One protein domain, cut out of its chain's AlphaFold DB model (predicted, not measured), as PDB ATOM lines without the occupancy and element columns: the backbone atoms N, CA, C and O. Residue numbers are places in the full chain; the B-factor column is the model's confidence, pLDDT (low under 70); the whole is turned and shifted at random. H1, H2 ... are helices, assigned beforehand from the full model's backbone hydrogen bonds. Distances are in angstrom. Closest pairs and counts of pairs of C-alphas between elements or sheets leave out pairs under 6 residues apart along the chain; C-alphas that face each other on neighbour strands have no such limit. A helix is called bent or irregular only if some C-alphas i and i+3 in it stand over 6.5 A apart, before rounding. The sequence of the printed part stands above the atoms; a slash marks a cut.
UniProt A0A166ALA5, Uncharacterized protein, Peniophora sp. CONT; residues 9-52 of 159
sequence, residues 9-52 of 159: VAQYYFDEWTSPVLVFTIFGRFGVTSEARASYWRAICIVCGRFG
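AT A GLANCE: This is residues 9 to 52 of the 159 residues of an uncharacterized protein of Peniophora sp. CONT (UniProt A0A166ALA5). Two helices make a flat, open V: the long H1 forms one arm, the shorter H2 the other, and a tight link, residues 31 to 33, forms the point. The arms spread from that corner with an empty gap between them; residues 9 to 27 and residues 41 to 52 stand free. The printed part has 44 residues, with two named helices, H1 then H2, and no named strand; its class is all helix. It is loose, with a radius of gyration of the C-alphas of 13.0 A, and spans 39 by 27 by 7 A.

IN THESE COORDINATES: H1, residues 9 to 30, measures 31.5 A from C-alpha 9 at (-21.432, -19.155, -1.564) to C-alpha 30 at (-45.254, -8.292, -19.023). H2, residues 34 to 50, measures 25.2 A from C-alpha 34 at (-50.975, 1.067, -15.852) to C-alpha 50 at (-39.040, -3.375, 5.866). Residues 51 and 52 follow H2.

HOW THE PARTS SIT: H1 has a kink of 36 degrees near residue 17. It is neither bent nor irregular, but only just: C-alphas 16 and 19 are 6.4 A apart. H1 and H2 are apart, but only just, with their closest C-alphas 8.4 A apart. Of the O i to N i+4 pairs, 16 of 18 in H1 and 11 of 13 in H2 are within hydrogen-bond range.

THE WHOLE: The two C-alphas farthest apart, those of Val 9 and Glu 35, are 39.4 A apart, while those of Val 9 and Gly 52, the first and last printed, are 23.9 A apart. The printed part has no cut, and the link from H1 to H2 is tight. The mean pLDDT of the printed part is 73.5; residues 30 to 40, of which 34 to 40 belong to H2, are under 70.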
ATOM      1  N   VAL A   9     -20.251 -19.643  -2.284       71.38
ATOM      2  CA  VAL A   9     -21.432 -19.155  -1.564       71.38
ATOM      3  C   VAL A   9     -22.223 -18.171  -2.429       71.38
ATOM      4  O   VAL A   9     -23.441 -18.274  -2.521       71.38
ATOM      5  N   ALA A  10     -21.539 -17.255  -3.122       72.12
ATOM      6  CA  ALA A  10     -22.193 -16.300  -4.015       72.12
ATOM      7  C   ALA A  10     -22.915 -16.986  -5.187       72.12
ATOM      8  O   ALA A  10     -24.044 -16.613  -5.489       72.12
ATOM      9  N   GLN A  11     -22.304 -18.000  -5.811       73.94
ATOM     10  CA  GLN A  11     -22.944 -18.765  -6.892       73.94
ATOM     11  C   GLN A  11     -24.192 -19.506  -6.411       73.94
ATOM     12  O   GLN A  11     -25.232 -19.413  -7.051       73.94
ATOM     13  N   TYR A  12     -24.118 -20.148  -5.243       76.31
ATOM     14  CA  TYR A  12     -25.256 -20.858  -4.666       76.31
ATOM     15  C   TYR A  12     -26.453 -19.929  -4.416       76.31
ATOM     16  O   TYR A  12     -27.587 -20.254  -4.756       76.31
ATOM     17  N   TYR A  13     -26.207 -18.727  -3.885       75.69
ATOM     18  CA  TYR A  13     -27.268 -17.734  -3.725       75.69
ATOM     19  C   TYR A  13     -27.770 -17.186  -5.061       75.69
ATOM     20  O   TYR A  13     -28.965 -16.951  -5.198       75.69
ATOM     21  N   PHE A  14     -26.898 -16.976  -6.046       78.44
ATOM     22  CA  PHE A  14     -27.336 -16.521  -7.363       78.44
ATOM     23  C   PHE A  14     -28.261 -17.542  -8.034       78.44
ATOM     24  O   PHE A  14     -29.312 -17.146  -8.527       78.44
ATOM     25  N   ASP A  15     -27.945 -18.833  -7.997       81.31
ATOM     26  CA  ASP A  15     -28.793 -19.863  -8.608       81.31
ATOM     27  C   ASP A  15     -30.146 -19.995  -7.890       81.31
ATOM     28  O   ASP A  15     -31.193 -20.025  -8.539       81.31
ATOM     29  N   GLU A  16     -30.153 -19.956  -6.555       82.69
ATOM     30  CA  GLU A  16     -31.394 -20.067  -5.777       82.69
ATOM     31  C   GLU A  16     -32.295 -18.823  -5.935       82.69
ATOM     32  O   GLU A  16     -33.521 -18.925  -6.000       82.69
ATOM     33  N   TRP A  17     -31.702 -17.625  -6.033       85.56
ATOM     34  CA  TRP A  17     -32.449 -16.362  -6.090       85.56
ATOM     35  C   TRP A  17     -32.769 -15.878  -7.504       85.56
ATOM     36  O   TRP A  17     -33.708 -15.095  -7.680       85.56
ATOM     37  N   THR A  18     -32.045 -16.333  -8.528       85.25
ATOM     38  CA  THR A  18     -32.317 -15.932  -9.915       85.25
ATOM     39  C   THR A  18     -33.688 -16.401 -10.376       85.25
ATOM     40  O   THR A  18     -34.395 -15.606 -10.987       85.25
ATOM     41  N   SER A  19     -34.113 -17.621 -10.031       85.69
ATOM     42  CA  SER A  19     -35.431 -18.150 -10.413       85.69
ATOM     43  C   SER A  19     -36.599 -17.265  -9.917       85.69
ATOM     44  O   SER A  19     -37.356 -16.755 -10.755       85.69
ATOM     45  N   PRO A  20     -36.715 -16.937  -8.612       84.50
ATOM     46  CA  PRO A  20     -37.723 -15.997  -8.111       84.50
ATOM     47  C   PRO A  20     -37.655 -14.603  -8.751       84.50
ATOM     48  O   PRO A  20     -38.686 -14.018  -9.092       84.50
ATOM     49  N   VAL A  21     -36.445 -14.059  -8.930       86.00
ATOM     50  CA  VAL A  21     -36.240 -12.717  -9.501       86.00
ATOM     51  C   VAL A  21     -36.657 -12.671 -10.969       86.00
ATOM     52  O   VAL A  21     -37.264 -11.688 -11.406       86.00
ATOM     53  N   LEU A  22     -36.371 -13.723 -11.734       84.00
ATOM     54  CA  LEU A  22     -36.709 -13.808 -13.152       84.00
ATOM     55  C   LEU A  22     -38.224 -13.877 -13.341       84.00
ATOM     56  O   LEU A  22     -38.780 -13.118 -14.132       84.00
ATOM     57  N   VAL A  23     -38.891 -14.714 -12.544       86.00
ATOM     58  CA  VAL A  23     -40.353 -14.812 -12.478       86.00
ATOM     59  C   VAL A  23     -40.941 -13.440 -12.143       86.00
ATOM     60  O   VAL A  23     -41.709 -12.894 -12.930       86.00
ATOM     61  N   PHE A  24     -40.506 -12.800 -11.057       76.94
ATOM     62  CA  PHE A  24     -40.996 -11.470 -10.679       76.94
ATOM     63  C   PHE A  24     -40.781 -10.417 -11.777       76.94
ATOM     64  O   PHE A  24     -41.661  -9.599 -12.045       76.94
ATOM     65  N   THR A  25     -39.629 -10.460 -12.448       81.44
ATOM     66  CA  THR A  25     -39.307  -9.548 -13.548       81.44
ATOM     67  C   THR A  25     -40.217  -9.791 -14.743       81.44
ATOM     68  O   THR A  25     -40.735  -8.834 -15.302       81.44
ATOM     69  N   ILE A  26     -40.457 -11.042 -15.133       80.44
ATOM     70  CA  ILE A  26     -41.318 -11.377 -16.272       80.44
ATOM     71  C   ILE A  26     -42.772 -11.021 -15.941       80.44
ATOM     72  O   ILE A  26     -43.391 -10.253 -16.673       80.44
ATOM     73  N   PHE A  27     -43.300 -11.468 -14.803       76.12
ATOM     74  CA  PHE A  27     -44.677 -11.172 -14.398       76.12
ATOM     75  C   PHE A  27     -44.909  -9.672 -14.159       76.12
ATOM     76  O   PHE A  27     -45.927  -9.133 -14.583       76.12
ATOM     77  N   GLY A  28     -43.951  -8.958 -13.567       70.94
ATOM     78  CA  GLY A  28     -44.057  -7.515 -13.338       70.94
ATOM     79  C   GLY A  28     -43.839  -6.662 -14.592       70.94
ATOM     80  O   GLY A  28     -44.357  -5.545 -14.682       70.94
ATOM     81  N   ARG A  29     -43.071  -7.160 -15.567       72.44
ATOM     82  CA  ARG A  29     -42.743  -6.422 -16.796       72.44
ATOM     83  C   ARG A  29     -43.727  -6.698 -17.925       72.44
ATOM     84  O   ARG A  29     -44.035  -5.766 -18.660       72.44
ATOM     85  N   PHE A  30     -44.238  -7.923 -18.034       64.06
ATOM     86  CA  PHE A  30     -45.254  -8.292 -19.023       64.06
ATOM     87  C   PHE A  30     -46.688  -8.140 -18.499       64.06
ATOM     88  O   PHE A  30     -47.595  -7.909 -19.291       64.06
ATOM     89  N   GLY A  31     -46.913  -8.232 -17.186       64.38
ATOM     90  CA  GLY A  31     -48.254  -8.367 -16.609       64.38
ATOM     91  C   GLY A  31     -48.889  -7.104 -16.030       64.38
ATOM     92  O   GLY A  31     -49.784  -7.235 -15.200       64.38
ATOM     93  N   VAL A  32     -48.458  -5.887 -16.385       56.31
ATOM     94  CA  VAL A  32     -48.953  -4.688 -15.689       56.31
ATOM     95  C   VAL A  32     -49.499  -3.618 -16.632       56.31
ATOM     96  O   VAL A  32     -48.786  -2.735 -17.110       56.31
ATOM     97  N   THR A  33     -50.819  -3.674 -16.805       61.53
ATOM     98  CA  THR A  33     -51.682  -2.527 -17.099       61.53
ATOM     99  C   THR A  33     -51.395  -1.393 -16.103       61.53
ATOM    100  O   THR A  33     -51.117  -1.623 -14.923       61.53
ATOM    101  N   SER A  34     -51.404  -0.146 -16.578       57.81
ATOM    102  CA  SER A  34     -50.975   1.067 -15.852       57.81
ATOM    103  C   SER A  34     -51.581   1.239 -14.449       57.81
ATOM    104  O   SER A  34     -50.956   1.851 -13.581       57.81
ATOM    105  N   GLU A  35     -52.751   0.657 -14.205       59.09
ATOM    106  CA  GLU A  35     -53.501   0.732 -12.954       59.09
ATOM    107  C   GLU A  35     -52.971  -0.219 -11.865       59.09
ATOM    108  O   GLU A  35     -52.760   0.190 -10.718       59.09
ATOM    109  N   ALA A  36     -52.608  -1.456 -12.224       61.53
ATOM    110  CA  ALA A  36     -52.030  -2.412 -11.277       61.53
ATOM    111  C   ALA A  36     -50.628  -1.976 -10.809       61.53
ATOM    112  O   ALA A  36     -50.230  -2.240  -9.671       61.53
ATOM    113  N   ARG A  37     -49.895  -1.216 -11.633       60.12
ATOM    114  CA  ARG A  37     -48.542  -0.717 -11.319       60.12
ATOM    115  C   ARG A  37     -48.515   0.197 -10.100       60.12
ATOM    116  O   ARG A  37     -47.550   0.162  -9.339       60.12
ATOM    117  N   ALA A  38     -49.575   0.974  -9.879       64.06
ATOM    118  CA  ALA A  38     -49.704   1.810  -8.688       64.06
ATOM    119  C   ALA A  38     -49.870   0.967  -7.409       64.06
ATOM    120  O   ALA A  38     -49.313   1.325  -6.368       64.06
ATOM    121  N   SER A  39     -50.572  -0.168  -7.502       64.69
ATOM    122  CA  SER A  39     -50.727  -1.134  -6.408       64.69
ATOM    123  C   SER A  39     -49.412  -1.870  -6.112       64.69
ATOM    124  O   SER A  39     -48.947  -1.883  -4.969       64.69
ATOM    125  N   TYR A  40     -48.726  -2.363  -7.151       64.56
ATOM    126  CA  TYR A  40     -47.420  -3.019  -7.009       64.56
ATOM    127  C   TYR A  40     -46.351  -2.087  -6.445       64.56
ATOM    128  O   TYR A  40     -45.582  -2.494  -5.578       64.56
ATOM    129  N   TRP A  41     -46.321  -0.822  -6.873       75.19
ATOM    130  CA  TRP A  41     -45.369   0.146  -6.335       75.19
ATOM    131  C   TRP A  41     -45.536   0.330  -4.824       75.19
ATOM    132  O   TRP A  41     -44.538   0.431  -4.113       75.19
ATOM    133  N   ARG A  42     -46.775   0.301  -4.306       71.06
ATOM    134  CA  ARG A  42     -47.016   0.331  -2.855       71.06
ATOM    135  C   ARG A  42     -46.499  -0.928  -2.164       71.06
ATOM    136  O   ARG A  42     -45.798  -0.796  -1.166       71.06
ATOM    137  N   ALA A  43     -46.793  -2.114  -2.695       72.94
ATOM    138  CA  ALA A  43     -46.320  -3.377  -2.120       72.94
ATOM    139  C   ALA A  43     -44.782  -3.452  -2.089       72.94
ATOM    140  O   ALA A  43     -44.192  -3.740  -1.049       72.94
ATOM    141  N   ILE A  44     -44.131  -3.090  -3.195       76.00
ATOM    142  CA  ILE A  44     -42.669  -3.025  -3.304       76.00
ATOM    143  C   ILE A  44     -42.103  -2.009  -2.307       76.00
ATOM    144  O   ILE A  44     -41.150  -2.315  -1.601       76.00
ATOM    145  N   CYS A  45     -42.717  -0.830  -2.168       74.19
ATOM    146  CA  CYS A  45     -42.269   0.162  -1.192       74.19
ATOM    147  C   CYS A  45     -42.420  -0.317   0.262       74.19
ATOM    148  O   CYS A  45     -41.560  -0.018   1.085       74.19
ATOM    149  N   ILE A  46     -43.462  -1.085   0.592       76.94
ATOM    150  CA  ILE A  46     -43.632  -1.666   1.934       76.94
ATOM    151  C   ILE A  46     -42.519  -2.681   2.222       76.94
ATOM    152  O   ILE A  46     -41.905  -2.635   3.290       76.94
ATOM    153  N   VAL A  47     -42.221  -3.559   1.262       75.56
ATOM    154  CA  VAL A  47     -41.158  -4.563   1.401       75.56
ATOM    155  C   VAL A  47     -39.788  -3.885   1.490       75.56
ATOM    156  O   VAL A  47     -39.056  -4.137   2.441       75.56
ATOM    157  N   CYS A  48     -39.465  -2.949   0.593       75.31
ATOM    158  CA  CYS A  48     -38.219  -2.176   0.658       75.31
ATOM    159  C   CYS A  48     -38.092  -1.394   1.976       75.31
ATOM    160  O   CYS A  48     -37.023  -1.392   2.581       75.31
ATOM    161  N   GLY A  49     -39.192  -0.815   2.470       74.50
ATOM    162  CA  GLY A  49     -39.239  -0.142   3.768       74.50
ATOM    163  C   GLY A  49     -38.933  -1.081   4.938       74.50
ATOM    164  O   GLY A  49     -38.201  -0.696   5.848       74.50
ATOM    165  N   ARG A  50     -39.412  -2.335   4.890       73.50
ATOM    166  CA  ARG A  50     -39.040  -3.375   5.866       73.50
ATOM    167  C   ARG A  50     -37.582  -3.810   5.753       73.50
ATOM    168  O   ARG A  50     -36.983  -4.126   6.774       73.50
ATOM    169  N   PHE A  51     -37.009  -3.777   4.553       74.00
ATOM    170  CA  PHE A  51     -35.579  -3.996   4.318       74.00
ATOM    171  C   PHE A  51     -34.702  -2.785   4.694       74.00
ATOM    172  O   PHE A  51     -33.498  -2.798   4.462       74.00
ATOM    173  N   GLY A  52     -35.276  -1.724   5.278       71.44
ATOM    174  CA  GLY A  52     -34.541  -0.520   5.679       71.44
ATOM    175  C   GLY A  52     -34.193   0.415   4.516       71.44
ATOM    176  O   GLY A  52     -33.668   1.511   4.732       71.44
TER     177      GLY A  52